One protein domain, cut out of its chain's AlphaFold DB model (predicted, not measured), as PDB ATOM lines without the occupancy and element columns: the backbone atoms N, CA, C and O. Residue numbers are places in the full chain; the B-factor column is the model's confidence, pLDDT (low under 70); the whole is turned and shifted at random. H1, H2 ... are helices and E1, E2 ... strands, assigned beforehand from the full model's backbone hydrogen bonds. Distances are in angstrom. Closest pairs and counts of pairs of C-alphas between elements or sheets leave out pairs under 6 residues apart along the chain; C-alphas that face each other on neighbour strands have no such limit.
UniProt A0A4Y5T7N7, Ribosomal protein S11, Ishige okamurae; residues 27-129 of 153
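What this domain is: This is residues 27 to 129 of the 153 residues of the protein "Ribosomal protein S11" of Ishige okamurae (UniProt A0A4Y5T7N7). One twisted sheet of five strands is covered on one face by two long helices, H2 and H3, making two layers, with the other face bare; tiny H1 and its loop lie beyond one end. The 103 printed residues run E1 E2 E3 H1 H2 E4 H3 E5, class mixed, with a mixed sheet ordered E3 E2 E1 E4 E5. The whole is compact, with a radius of gyration of the C-alphas of 12.7 A and spans of 40 by 28 by 21 A.

Where its parts are: E1, residues 29 to 35, begins at C-alpha 29 (17.631, 15.505, 6.421); E2 is 40 to 46, 20.1 A long, and E3 49 to 55. H1 is 64 to 68, H2 70 to 89, 27.5 A, E4 93 to 98, and H3 103 to 118, 23.3 A. E5, 122 to 128, ends at C-alpha 128 (2.646, 11.244, 0.376).

How they stand to each other: E1, E2 and E3 form a meander, each strand the antiparallel neighbour of the one before; N 32 and O 43 are 2.8 A apart, N 44 and O 52 2.9 A. E4 is parallel to E1, N 31 to O 95 2.8 A, and to E5, N 96 to O 125 2.8 A. E3, H1 H2, E4 is a split strand-helix-strand unit, E2 and E1 lying between its strands; E4, H3, E5 is an unsplit one. Both crossovers are right-handed. H2 is over E2 and E1, height over the sheet 8.8 A; H3 is over E1 and E4, 8.9 A. H2 and H3 touch, C-alphas of Arg 75 and Gly 107 closest at 4.2 A, at a steep tilt of 39 degrees, the same way. H1 is not on the sheet. Every O i to N i+4 pair is within hydrogen-bond range in H2 and H3; H1 has 0 of 1, but 2 of 2 O i to N i+3 pairs.

The domain as a whole: The C-alphas farthest apart, of Gly 27 and Glu 64, are 40.8 A apart. The printed part has no cut and no long link. Residues 27, 61 to 69, 100 to 101 and 124 to 126 have pLDDT under 70.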
ATOM      1  N   GLY A  27      23.075  10.961   4.585       54.56
ATOM      2  CA  GLY A  27      23.305  12.381   4.900       54.56
ATOM      3  C   GLY A  27      22.136  13.340   4.625       54.56
ATOM      4  O   GLY A  27      22.259  14.535   4.882       54.56
ATOM      5  N   SER A  28      20.988  12.863   4.126       74.75
ATOM      6  CA  SER A  28      19.843  13.747   3.850       74.75
ATOM      7  C   SER A  28      18.902  13.915   5.051       74.75
ATOM      8  O   SER A  28      18.397  12.952   5.639       74.75
ATOM      9  N   PHE A  29      18.627  15.171   5.408       87.81
ATOM     10  CA  PHE A  29      17.631  15.505   6.421       87.81
ATOM     11  C   PHE A  29      16.222  15.278   5.875       87.81
ATOM     12  O   PHE A  29      15.901  15.661   4.752       87.81
ATOM     13  N   THR A  30      15.347  14.687   6.682       89.12
ATOM     14  CA  THR A  30      13.966  14.395   6.290       89.12
ATOM     15  C   THR A  30      12.983  14.992   7.283       89.12
ATOM     16  O   THR A  30      12.993  14.664   8.466       89.12
ATOM     17  N   PHE A  31      12.085  15.837   6.785       90.25
ATOM     18  CA  PHE A  31      10.964  16.380   7.542       90.25
ATOM     19  C   PHE A  31       9.766  15.444   7.431       90.25
ATOM     20  O   PHE A  31       9.148  15.325   6.372       90.25
ATOM     21  N   VAL A  32       9.401  14.800   8.534       90.25
ATOM     22  CA  VAL A  32       8.221  13.942   8.623       90.25
ATOM     23  C   VAL A  32       7.047  14.738   9.181       90.25
ATOM     24  O   VAL A  32       7.047  15.182  10.328       90.25
ATOM     25  N   LEU A  33       6.013  14.888   8.356       89.50
ATOM     26  CA  LEU A  33       4.763  15.565   8.664       89.50
ATOM     27  C   LEU A  33       3.692  14.540   9.055       89.50
ATOM     28  O   LEU A  33       3.157  13.808   8.211       89.50
ATOM     29  N   SER A  34       3.333  14.533  10.338       86.94
ATOM     30  CA  SER A  34       2.232  13.737  10.877       86.94
ATOM     31  C   SER A  34       1.071  14.643  11.275       86.94
ATOM     32  O   SER A  34       1.211  15.540  12.106       86.94
ATOM     33  N   SER A  35      -0.093  14.423  10.665       83.19
ATOM     34  CA  SER A  35      -1.276  15.263  10.873       83.19
ATOM     35  C   SER A  35      -2.419  14.467  11.486       83.19
ATOM     36  O   SER A  35      -2.779  13.396  10.996       83.19
ATOM     37  N   SER A  36      -3.025  15.010  12.541       78.81
ATOM     38  CA  SER A  36      -4.254  14.493  13.144       78.81
ATOM     39  C   SER A  36      -5.412  15.465  12.903       78.81
ATOM     40  O   SER A  36      -5.280  16.469  12.200       78.81
ATOM     41  N   ARG A  37      -6.619  15.142  13.393       74.75
ATOM     42  CA  ARG A  37      -7.783  16.046  13.247       74.75
ATOM     43  C   ARG A  37      -7.625  17.326  14.075       74.75
ATOM     44  O   ARG A  37      -8.240  18.328  13.735       74.75
ATOM     45  N   LYS A  38      -6.821  17.279  15.142       76.12
ATOM     46  CA  LYS A  38      -6.694  18.353  16.137       76.12
ATOM     47  C   LYS A  38      -5.289  18.955  16.216       76.12
ATOM     48  O   LYS A  38      -5.148  20.060  16.720       76.12
ATOM     49  N   ASN A  39      -4.262  18.245  15.750       82.69
ATOM     50  CA  ASN A  39      -2.869  18.656  15.911       82.69
ATOM     51  C   ASN A  39      -2.035  18.309  14.670       82.69
ATOM     52  O   ASN A  39      -2.419  17.481  13.841       82.69
ATOM     53  N   MET A  40      -0.879  18.947  14.573       86.94
ATOM     54  CA  MET A  40       0.128  18.742  13.548       86.94
ATOM     55  C   MET A  40       1.487  18.561  14.221       86.94
ATOM     56  O   MET A  40       1.852  19.368  15.070       86.94
ATOM     57  N   PHE A  41       2.225  17.528  13.828       90.12
ATOM     58  CA  PHE A  41       3.575  17.233  14.302       90.12
ATOM     59  C   PHE A  41       4.548  17.236  13.131       90.12
ATOM     60  O   PHE A  41       4.276  16.640  12.086       90.12
ATOM     61  N   CYS A  42       5.683  17.896  13.318       90.88
ATOM     62  CA  CYS A  42       6.789  17.906  12.378       90.88
ATOM     63  C   CYS A  42       8.028  17.346  13.081       90.88
ATOM     64  O   CYS A  42       8.334  17.749  14.203       90.88
ATOM     65  N   VAL A  43       8.716  16.406  12.440       92.50
ATOM     66  CA  VAL A  43       9.913  15.745  12.974       92.50
ATOM     67  C   VAL A  43      11.037  15.888  11.963       92.50
ATOM     68  O   VAL A  43      10.807  15.659  10.780       92.50
ATOM     69  N   ILE A  44      12.236  16.242  12.419       92.44
ATOM     70  CA  ILE A  44      13.453  16.190  11.610       92.44
ATOM     71  C   ILE A  44      14.159  14.869  11.903       92.44
ATOM     72  O   ILE A  44      14.490  14.574  13.055       92.44
ATOM     73  N   LEU A  45      14.403  14.105  10.845       90.69
ATOM     74  CA  LEU A  45      15.228  12.907  10.848       90.69
ATOM     75  C   LEU A  45      16.536  13.166  10.101       90.69
ATOM     76  O   LEU A  45      16.537  13.866   9.091       90.69
ATOM     77  N   GLU A  46      17.613  12.541  10.550       87.94
ATOM     78  CA  GLU A  46      18.866  12.384   9.806       87.94
ATOM     79  C   GLU A  46      19.270  10.913   9.917       87.94
ATOM     80  O   GLU A  46      19.327  10.390  11.030       87.94
ATOM     81  N   LEU A  47      19.501  10.227   8.790       84.12
ATOM     82  CA  LEU A  47      19.849   8.795   8.779       84.12
ATOM     83  C   LEU A  47      18.885   7.942   9.634       84.12
ATOM     84  O   LEU A  47      19.303   7.096  10.422       84.12
ATOM     85  N   ASN A  48      17.580   8.220   9.532       80.12
ATOM     86  CA  ASN A  48      16.502   7.602  10.321       80.12
ATOM     87  C   ASN A  48      16.546   7.836  11.844       80.12
ATOM     88  O   ASN A  48      15.674   7.340  12.557       80.12
ATOM     89  N   LYS A  49      17.477   8.649  12.355       86.69
ATOM     90  CA  LYS A  49      17.519   9.072  13.760       86.69
ATOM     91  C   LYS A  49      16.782  10.395  13.944       86.69
ATOM     92  O   LYS A  49      16.938  11.324  13.153       86.69
ATOM     93  N   VAL A  50      15.981  10.494  15.005       90.06
ATOM     94  CA  VAL A  50      15.268  11.731  15.356       90.06
ATOM     95  C   VAL A  50      16.260  12.765  15.874       90.06
ATOM     96  O   VAL A  50      16.958  12.516  16.850       90.06
ATOM     97  N   LYS A  51      16.295  13.942  15.243       92.44
ATOM     98  CA  LYS A  51      17.104  15.082  15.704       92.44
ATOM     99  C   LYS A  51      16.298  16.059  16.532       92.44
ATOM    100  O   LYS A  51      16.752  16.545  17.562       92.44
ATOM    101  N   THR A  52      15.089  16.364  16.080       93.25
ATOM    102  CA  THR A  52      14.157  17.196  16.835       93.25
ATOM    103  C   THR A  52      12.733  16.963  16.358       93.25
ATOM    104  O   THR A  52      12.494  16.483  15.248       93.25
ATOM    105  N   SER A  53      11.773  17.324  17.198       92.88
ATOM    106  CA  SER A  53      10.361  17.314  16.854       92.88
ATOM    107  C   SER A  53       9.669  18.528  17.449       92.88
ATOM    108  O   SER A  53      10.054  19.036  18.500       92.88
ATOM    109  N   GLN A  54       8.641  19.006  16.760       91.69
ATOM    110  CA  GLN A  54       7.785  20.072  17.251       91.69
ATOM    111  C   GLN A  54       6.335  19.791  16.882       91.69
ATOM    112  O   GLN A  54       6.023  19.250  15.816       91.69
ATOM    113  N   SER A  55       5.429  20.200  17.765       90.44
ATOM    114  CA  SER A  55       3.994  20.145  17.512       90.44
ATOM    115  C   SER A  55       3.423  21.543  17.351       90.44
ATOM    116  O   SER A  55       3.898  22.504  17.956       90.44
ATOM    117  N   SER A  56       2.342  21.664  16.581       86.31
ATOM    118  CA  SER A  56       1.620  22.931  16.487       86.31
ATOM    119  C   SER A  56       1.096  23.371  17.856       86.31
ATOM    120  O   SER A  56       1.057  24.568  18.121       86.31
ATOM    121  N   GLY A  57       0.783  22.418  18.743       83.12
ATOM    122  CA  GLY A  57       0.375  22.644  20.131       83.12
ATOM    123  C   GLY A  57       1.379  23.449  20.960       83.12
ATOM    124  O   GLY A  57       0.961  24.288  21.752       83.12
ATOM    125  N   CYS A  58       2.679  23.257  20.720       81.50
ATOM    126  CA  CYS A  58       3.758  23.936  21.444       81.50
ATOM    127  C   CYS A  58       3.860  25.430  21.103       81.50
ATOM    128  O   CYS A  58       4.423  26.207  21.868       81.50
ATOM    129  N   LEU A  59       3.315  25.850  19.959       79.44
ATOM    130  CA  LEU A  59       3.288  27.257  19.582       79.44
ATOM    131  C   LEU A  59       2.134  27.948  20.302       79.44
ATOM    132  O   LEU A  59       0.968  27.589  20.085       79.44
ATOM    133  N   LYS A  60       2.465  28.942  21.136       71.06
ATOM    134  CA  LYS A  60       1.477  29.813  21.779       71.06
ATOM    135  C   LYS A  60       0.651  30.518  20.687       71.06
ATOM    136  O   LYS A  60       1.236  31.074  19.753       71.06
ATOM    137  N   PRO A  61      -0.689  30.459  20.738       67.19
ATOM    138  CA  PRO A  61      -1.518  31.233  19.823       67.19
ATOM    139  C   PRO A  61      -1.317  32.724  20.113       67.19
ATOM    140  O   PRO A  61      -1.372  33.124  21.269       67.19
ATOM    141  N   GLU A  62      -1.107  33.535  19.077       66.62
ATOM    142  CA  GLU A  62      -1.054  34.998  19.231       66.62
ATOM    143  C   GLU A  62      -2.420  35.562  19.624       66.62
ATOM    144  O   GLU A  62      -2.488  36.475  20.429       66.62
ATOM    145  N   ASN A  63      -3.508  34.990  19.091       65.56
ATOM    146  CA  ASN A  63      -4.873  35.447  19.339       65.56
ATOM    147  C   ASN A  63      -5.870  34.277  19.409       65.56
ATOM    148  O   ASN A  63      -5.645  33.201  18.847       65.56
ATOM    149  N   GLU A  64      -7.052  34.493  19.996       59.78
ATOM    150  CA  GLU A  64      -8.134  33.491  20.002       59.78
ATOM    151  C   GLU A  64      -8.604  33.088  18.598       59.78
ATOM    152  O   GLU A  64      -8.947  31.930  18.344       59.78
ATOM    153  N   LYS A  65      -8.547  34.021  17.642       55.94
ATOM    154  CA  LYS A  65      -8.826  33.743  16.225       55.94
ATOM    155  C   LYS A  65      -7.803  32.766  15.620       55.94
ATOM    156  O   LYS A  65      -8.159  31.992  14.727       55.94
ATOM    157  N   ASP A  66      -6.569  32.733  16.132       56.81
ATOM    158  CA  ASP A  66      -5.534  31.779  15.717       56.81
ATOM    159  C   ASP A  66      -5.689  30.403  16.380       56.81
ATOM    160  O   ASP A  66      -5.311  29.403  15.766       56.81
ATOM    161  N   LYS A  67      -6.357  30.301  17.547       54.75
ATOM    162  CA  LYS A  67      -6.773  28.997  18.113       54.75
ATOM    163  C   LYS A  67      -7.649  28.213  17.120       54.75
ATOM    164  O   LYS A  67      -7.536  26.991  17.037       54.75
ATOM    165  N   LYS A  68      -8.483  28.909  16.328       53.28
ATOM    166  CA  LYS A  68      -9.372  28.317  15.304       53.28
ATOM    167  C   LYS A  68      -8.687  28.088  13.944       53.28
ATOM    168  O   LYS A  68      -9.071  27.174  13.212       53.28
ATOM    169  N   LYS A  69      -7.671  28.883  13.575       60.78
ATOM    170  CA  LYS A  69      -7.010  28.818  12.252       60.78
ATOM    171  C   LYS A  69      -5.825  27.848  12.239       60.78
ATOM    172  O   LYS A  69      -4.661  28.246  12.290       60.78
ATOM    173  N   SER A  70      -6.127  26.565  12.033       74.12
ATOM    174  CA  SER A  70      -5.133  25.485  11.911       74.12
ATOM    175  C   SER A  70      -4.014  25.768  10.893       74.12
ATOM    176  O   SER A  70      -2.867  25.399  11.129       74.12
ATOM    177  N   PHE A  71      -4.303  26.480   9.796       82.88
ATOM    178  CA  PHE A  71      -3.321  26.776   8.748       82.88
ATOM    179  C   PHE A  71      -2.186  27.707   9.203       82.88
ATOM    180  O   PHE A  71      -1.022  27.384   8.984       82.88
ATOM    181  N   ARG A  72      -2.501  28.853   9.831       82.94
ATOM    182  CA  ARG A  72      -1.482  29.830  10.274       82.94
ATOM    183  C   ARG A  72      -0.558  29.215  11.317       82.94
ATOM    184  O   ARG A  72       0.658  29.317  11.194       82.94
ATOM    185  N   ARG A  73      -1.138  28.490  12.276       85.38
ATOM    186  CA  ARG A  73      -0.390  27.760  13.304       85.38
ATOM    187  C   ARG A  73       0.544  26.710  12.698       85.38
ATOM    188  O   ARG A  73       1.710  26.636  13.064       85.38
ATOM    189  N   CYS A  74       0.061  25.950  11.715       88.31
ATOM    190  CA  CYS A  74       0.888  24.990  10.983       88.31
ATOM    191  C   CYS A  74       1.984  25.670  10.151       88.31
ATOM    192  O   CYS A  74       3.084  25.144  10.048       88.31
ATOM    193  N   ARG A  75       1.723  26.851   9.582       90.31
ATOM    194  CA  ARG A  75       2.752  27.620   8.877       90.31
ATOM    195  C   ARG A  75       3.886  28.039   9.807       90.31
ATOM    196  O   ARG A  75       5.036  27.788   9.473       90.31
ATOM    197  N   ARG A  76       3.563  28.590  10.978       90.31
ATOM    198  CA  ARG A  76       4.565  28.963  11.990       90.31
ATOM    199  C   ARG A  76       5.347  27.756  12.502       90.31
ATOM    200  O   ARG A  76       6.542  27.868  12.729       90.31
ATOM    201  N   LEU A  77       4.700  26.590  12.606       91.56
ATOM    202  CA  LEU A  77       5.389  25.328  12.892       91.56
ATOM    203  C   LEU A  77       6.450  25.023  11.835       91.56
ATOM    204  O   LEU A  77       7.582  24.727  12.193       91.56
ATOM    205  N   GLY A  78       6.098  25.140  10.552       92.12
ATOM    206  CA  GLY A  78       7.056  24.987   9.457       92.12
ATOM    207  C   GLY A  78       8.208  25.989   9.543       92.12
ATOM    208  O   GLY A  78       9.357  25.591   9.412       92.12
ATOM    209  N   GLU A  79       7.918  27.262   9.813       92.75
ATOM    210  CA  GLU A  79       8.932  28.322   9.926       92.75
ATOM    211  C   GLU A  79       9.874  28.108  11.132       92.75
ATOM    212  O   GLU A  79      11.085  28.262  10.998       92.75
ATOM    213  N   SER A  80       9.349  27.706  12.292       93.12
ATOM    214  CA  SER A  80      10.139  27.503  13.515       93.12
ATOM    215  C   SER A  80      11.036  26.264  13.440       93.12
ATOM    216  O   SER A  80      12.217  26.319  13.801       93.12
ATOM    217  N   ILE A  81      10.511  25.148  12.929       93.56
ATOM    218  CA  ILE A  81      11.270  23.897  12.908       93.56
ATOM    219  C   ILE A  81      12.405  23.934  11.883       93.56
ATOM    220  O   ILE A  81      13.495  23.447  12.170       93.56
ATOM    221  N   ILE A  82      12.204  24.566  10.720       91.94
ATOM    222  CA  ILE A  82      13.279  24.731   9.731       91.94
ATOM    223  C   ILE A  82      14.346  25.707  10.222       91.94
ATOM    224  O   ILE A  82      15.520  25.431  10.032       91.94
ATOM    225  N   GLN A  83      13.982  26.788  10.926       92.38
ATOM    226  CA  GLN A  83      14.967  27.668  11.570       92.38
ATOM    227  C   GLN A  83      15.810  26.911  12.595       92.38
ATOM    228  O   GLN A  83      17.025  27.078  12.634       92.38
ATOM    229  N   THR A  84      15.172  26.057  13.398       92.12
ATOM    230  CA  THR A  84      15.879  25.175  14.338       92.12
ATOM    231  C   THR A  84      16.812  24.234  13.581       92.12
ATOM    232  O   THR A  84      17.969  24.086  13.963       92.12
ATOM    233  N   GLY A  85      16.333  23.659  12.476       89.62
ATOM    234  CA  GLY A  85      17.114  22.809  11.586       89.62
ATOM    235  C   GLY A  85      18.358  23.497  11.030       89.62
ATOM    236  O   GLY A  85      19.463  22.988  11.177       89.62
ATOM    237  N   ILE A  86      18.193  24.686  10.456       89.44
ATOM    238  CA  ILE A  86      19.282  25.485   9.890       89.44
ATOM    239  C   ILE A  86      20.297  25.857  10.975       89.44
ATOM    240  O   ILE A  86      21.487  25.623  10.803       89.44
ATOM    241  N   LYS A  87      19.835  26.404  12.108       90.62
ATOM    242  CA  LYS A  87      20.725  26.914  13.162       90.62
ATOM    243  C   LYS A  87      21.485  25.809  13.892       90.62
ATOM    244  O   LYS A  87      22.641  26.011  14.235       90.62
ATOM    245  N   ARG A  88      20.835  24.675  14.176       91.38
ATOM    246  CA  ARG A  88      21.419  23.613  15.015       91.38
ATOM    247  C   ARG A  88      22.056  22.482  14.223       91.38
ATOM    248  O   ARG A  88      22.996  21.875  14.713       91.38
ATOM    249  N   PHE A  89      21.537  22.179  13.037       88.19
ATOM    250  CA  PHE A  89      21.964  21.017  12.250       88.19
ATOM    251  C   PHE A  89      22.507  21.401  10.870       88.19
ATOM    252  O   PHE A  89      22.788  20.516  10.071       88.19
ATOM    253  N   GLN A  90      22.638  22.702  10.575       87.56
ATOM    254  CA  GLN A  90      23.208  23.224   9.326       87.56
ATOM    255  C   GLN A  90      22.580  22.612   8.060       87.56
ATOM    256  O   GLN A  90      23.250  22.382   7.055       87.56
ATOM    257  N   ILE A  91      21.270  22.349   8.105       86.12
ATOM    258  CA  ILE A  91      20.540  21.725   6.997       86.12
ATOM    259  C   ILE A  91      20.637  22.624   5.755       86.12
ATOM    260  O   ILE A  91      20.247  23.789   5.803       86.12
ATOM    261  N   LYS A  92      21.111  22.074   4.629       83.88
ATOM    262  CA  LYS A  92      21.188  22.770   3.323       83.88
ATOM    263  C   LYS A  92      20.212  22.209   2.288       83.88
ATOM    264  O   LYS A  92      19.692  22.951   1.453       83.88
ATOM    265  N   SER A  93      19.916  20.916   2.367       83.94
ATOM    266  CA  SER A  93      18.890  20.264   1.561       83.94
ATOM    267  C   SER A  93      18.084  19.291   2.412       83.94
ATOM    268  O   SER A  93      18.550  18.829   3.459       83.94
ATOM    269  N   PHE A  94      16.833  19.056   2.020       85.81
ATOM    270  CA  PHE A  94      15.956  18.180   2.782       85.81
ATOM    271  C   PHE A  94      14.835  17.552   1.961       85.81
ATOM    272  O   PHE A  94      14.333  18.104   0.981       85.81
ATOM    273  N   ASN A  95      14.381  16.408   2.460       86.69
ATOM    274  CA  ASN A  95      13.220  15.677   1.981       86.69
ATOM    275  C   ASN A  95      11.997  15.994   2.844       86.69
ATOM    276  O   ASN A  95      12.113  16.286   4.035       86.69
ATOM    277  N   ILE A  96      10.803  15.881   2.270       86.62
ATOM    278  CA  ILE A  96       9.538  16.030   2.987       86.62
ATOM    279  C   ILE A  96       8.712  14.760   2.824       86.62
ATOM    280  O   ILE A  96       8.334  14.359   1.725       86.62
ATOM    281  N   TYR A  97       8.359  14.149   3.946       85.69
ATOM    282  CA  TYR A  97       7.497  12.980   3.988       85.69
ATOM    283  C   TYR A  97       6.196  13.318   4.698       85.69
ATOM    284  O   TYR A  97       6.197  13.811   5.822       85.69
ATOM    285  N   THR A  98       5.059  13.026   4.075       81.88
ATOM    286  CA  THR A  98       3.745  13.292   4.662       81.88
ATOM    287  C   THR A  98       2.904  12.021   4.692       81.88
ATOM    288  O   THR A  98       2.810  11.293   3.703       81.88
ATOM    289  N   ARG A  99       2.273  11.735   5.837       70.75
ATOM    290  CA  ARG A  99       1.406  10.551   5.974       70.75
ATOM    291  C   ARG A  99      -0.015  10.764   5.454       70.75
ATOM    292  O   ARG A  99      -0.693   9.799   5.170       70.75
ATOM    293  N   LEU A 100      -0.510  11.995   5.352       69.06
ATOM    294  CA  LEU A 100      -1.881  12.286   4.904       69.06
ATOM    295  C   LEU A 100      -1.914  13.635   4.192       69.06
ATOM    296  O   LEU A 100      -1.252  14.561   4.642       69.06
ATOM    297  N   SER A 101      -2.724  13.799   3.146       65.44
ATOM    298  CA  SER A 101      -2.952  15.122   2.547       65.44
ATOM    299  C   SER A 101      -4.029  15.874   3.337       65.44
ATOM    300  O   SER A 101      -5.203  15.510   3.310       65.44
ATOM    301  N   ARG A 102      -3.641  16.909   4.092       72.62
ATOM    302  CA  ARG A 102      -4.561  17.766   4.864       72.62
ATOM    303  C   ARG A 102      -4.249  19.247   4.670       72.62
ATOM    304  O   ARG A 102      -3.108  19.620   4.402       72.62
ATOM    305  N   LYS A 103      -5.251  20.116   4.881       74.06
ATOM    306  CA  LYS A 103      -5.081  21.588   4.859       74.06
ATOM    307  C   LYS A 103      -3.973  22.060   5.819       74.06
ATOM    308  O   LYS A 103      -3.276  23.022   5.517       74.06
ATOM    309  N   THR A 104      -3.772  21.352   6.931       78.88
ATOM    310  CA  THR A 104      -2.691  21.591   7.900       78.88
ATOM    311  C   THR A 104      -1.305  21.412   7.286       78.88
ATOM    312  O   THR A 104      -0.438  22.258   7.486       78.88
ATOM    313  N   ASN A 105      -1.110  20.381   6.460       82.25
ATOM    314  CA  ASN A 105       0.178  20.111   5.819       82.25
ATOM    315  C   ASN A 105       0.548  21.208   4.833       82.25
ATOM    316  O   ASN A 105       1.703  21.605   4.790       82.25
ATOM    317  N   LYS A 106      -0.436  21.760   4.107       84.06
ATOM    318  CA  LYS A 106      -0.209  22.928   3.240       84.06
ATOM    319  C   LYS A 106       0.347  24.117   4.029       84.06
ATOM    320  O   LYS A 106       1.197  24.836   3.515       84.06
ATOM    321  N   GLY A 107      -0.107  24.306   5.270       87.50
ATOM    322  CA  GLY A 107       0.428  25.321   6.177       87.50
ATOM    323  C   GLY A 107       1.904  25.080   6.472       87.50
ATOM    324  O   GLY A 107       2.722  25.947   6.174       87.50
ATOM    325  N   VAL A 108       2.242  23.888   6.980       89.00
ATOM    326  CA  VAL A 108       3.632  23.519   7.313       89.00
ATOM    327  C   VAL A 108       4.543  23.623   6.095       89.00
ATOM    328  O   VAL A 108       5.576  24.276   6.175       89.00
ATOM    329  N   LEU A 109       4.129  23.058   4.957       88.06
ATOM    330  CA  LEU A 109       4.857  23.131   3.690       88.06
ATOM    331  C   LEU A 109       5.136  24.581   3.296       88.06
ATOM    332  O   LEU A 109       6.275  24.922   3.007       88.06
ATOM    333  N   LYS A 110       4.132  25.464   3.363       88.75
ATOM    334  CA  LYS A 110       4.325  26.885   3.052       88.75
ATOM    335  C   LYS A 110       5.354  27.540   3.978       88.75
ATOM    336  O   LYS A 110       6.118  28.375   3.506       88.75
ATOM    337  N   GLY A 111       5.387  27.166   5.258       89.44
ATOM    338  CA  GLY A 111       6.396  27.637   6.210       89.44
ATOM    339  C   GLY A 111       7.801  27.127   5.884       89.44
ATOM    340  O   GLY A 111       8.714  27.929   5.717       89.44
ATOM    341  N   LEU A 112       7.945  25.809   5.701       89.50
ATOM    342  CA  LEU A 112       9.204  25.159   5.318       89.50
ATOM    343  C   LEU A 112       9.767  25.748   4.020       89.50
ATOM    344  O   LEU A 112      10.935  26.110   3.961       89.50
ATOM    345  N   THR A 113       8.935  25.887   2.985       86.56
ATOM    346  CA  THR A 113       9.359  26.411   1.684       86.56
ATOM    347  C   THR A 113       9.670  27.900   1.744       86.56
ATOM    348  O   THR A 113      10.643  28.324   1.133       86.56
ATOM    349  N   LYS A 114       8.870  28.713   2.452       88.88
ATOM    350  CA  LYS A 114       9.126  30.158   2.541       88.88
ATOM    351  C   LYS A 114      10.464  30.419   3.226       88.88
ATOM    352  O   LYS A 114      11.304  31.097   2.648       88.88
ATOM    353  N   THR A 115      10.664  29.855   4.414       86.44
ATOM    354  CA  THR A 115      11.916  30.039   5.146       86.44
ATOM    355  C   THR A 115      13.068  29.362   4.415       86.44
ATOM    356  O   THR A 115      14.084  29.998   4.189       86.44
ATOM    357  N   GLY A 116      12.899  28.126   3.939       81.62
ATOM    358  CA  GLY A 116      13.936  27.421   3.182       81.62
ATOM    359  C   GLY A 116      14.408  28.191   1.944       81.62
ATOM    360  O   GLY A 116      15.609  28.273   1.708       81.62
ATOM    361  N   LYS A 117      13.500  28.846   1.204       81.44
ATOM    362  CA  LYS A 117      13.860  29.721   0.074       81.44
ATOM    363  C   LYS A 117      14.714  30.914   0.500       81.44
ATOM    364  O   LYS A 117      15.685  31.214  -0.187       81.44
ATOM    365  N   SER A 118      14.395  31.559   1.625       80.69
ATOM    366  CA  SER A 118      15.213  32.655   2.170       80.69
ATOM    367  C   SER A 118      16.648  32.218   2.486       80.69
ATOM    368  O   SER A 118      17.558  33.028   2.375       80.69
ATOM    369  N   TYR A 119      16.858  30.938   2.804       77.06
ATOM    370  CA  TYR A 119      18.177  30.345   3.056       77.06
ATOM    371  C   TYR A 119      18.739  29.555   1.858       77.06
ATOM    372  O   TYR A 119      19.677  28.781   2.023       77.06
ATOM    373  N   ARG A 120      18.174  29.723   0.648       81.25
ATOM    374  CA  ARG A 120      18.576  29.015  -0.590       81.25
ATOM    375  C   ARG A 120      18.618  27.481  -0.457       81.25
ATOM    376  O   ARG A 120      19.388  26.810  -1.139       81.25
ATOM    377  N   MET A 121      17.772  26.917   0.402       78.62
ATOM    378  CA  MET A 121      17.714  25.474   0.628       78.62
ATOM    379  C   MET A 121      17.019  24.747  -0.520       78.62
ATOM    380  O   MET A 121      16.046  25.246  -1.098       78.62
ATOM    381  N   ARG A 122      17.476  23.524  -0.801       76.19
ATOM    382  CA  ARG A 122      16.877  22.646  -1.814       76.19
ATOM    383  C   ARG A 122      15.890  21.671  -1.169       76.19
ATOM    384  O   ARG A 122      16.199  21.035  -0.164       76.19
ATOM    385  N   ILE A 123      14.687  21.588  -1.742       77.06
ATOM    386  CA  ILE A 123      13.709  20.546  -1.407       77.06
ATOM    387  C   ILE A 123      13.933  19.419  -2.405       77.06
ATOM    388  O   ILE A 123      13.556  19.550  -3.570       77.06
ATOM    389  N   ASP A 124      14.555  18.340  -1.950       69.88
ATOM    390  CA  ASP A 124      15.013  17.264  -2.828       69.88
ATOM    391  C   ASP A 124      13.862  16.315  -3.195       69.88
ATOM    392  O   ASP A 124      13.814  15.768  -4.298       69.88
ATOM    393  N   TYR A 125      12.898  16.136  -2.283       64.50
ATOM    394  CA  TYR A 125      11.847  15.140  -2.449       64.50
ATOM    395  C   TYR A 125      10.577  15.436  -1.645       64.50
ATOM    396  O   TYR A 125      10.655  15.879  -0.498       64.50
ATOM    397  N   GLN A 126       9.396  15.126  -2.201       69.75
ATOM    398  CA  GLN A 126       8.126  15.141  -1.464       69.75
ATOM    399  C   GLN A 126       7.331  13.845  -1.684       69.75
ATOM    400  O   GLN A 126       6.873  13.571  -2.793       69.75
ATOM    401  N   LYS A 127       7.084  13.082  -0.607       70.06
ATOM    402  CA  LYS A 127       6.267  11.853  -0.638       70.06
ATOM    403  C   LYS A 127       4.999  11.976   0.190       70.06
ATOM    404  O   LYS A 127       5.009  12.483   1.313       70.06
ATOM    405  N   VAL A 128       3.905  11.443  -0.347       70.19
ATOM    406  CA  VAL A 128       2.646  11.244   0.376       70.19
ATOM    407  C   VAL A 128       2.374   9.744   0.429       70.19
ATOM    408  O   VAL A 128       2.213   9.126  -0.619       70.19
ATOM    409  N   LYS A 129       2.335   9.145   1.624       70.56
ATOM    410  CA  LYS A 129       1.966   7.727   1.792       70.56
ATOM    411  C   LYS A 129       0.843   7.605   2.831       70.56
ATOM    412  O   LYS A 129       1.142   7.557   4.028       70.56
TER     413      LYS A 129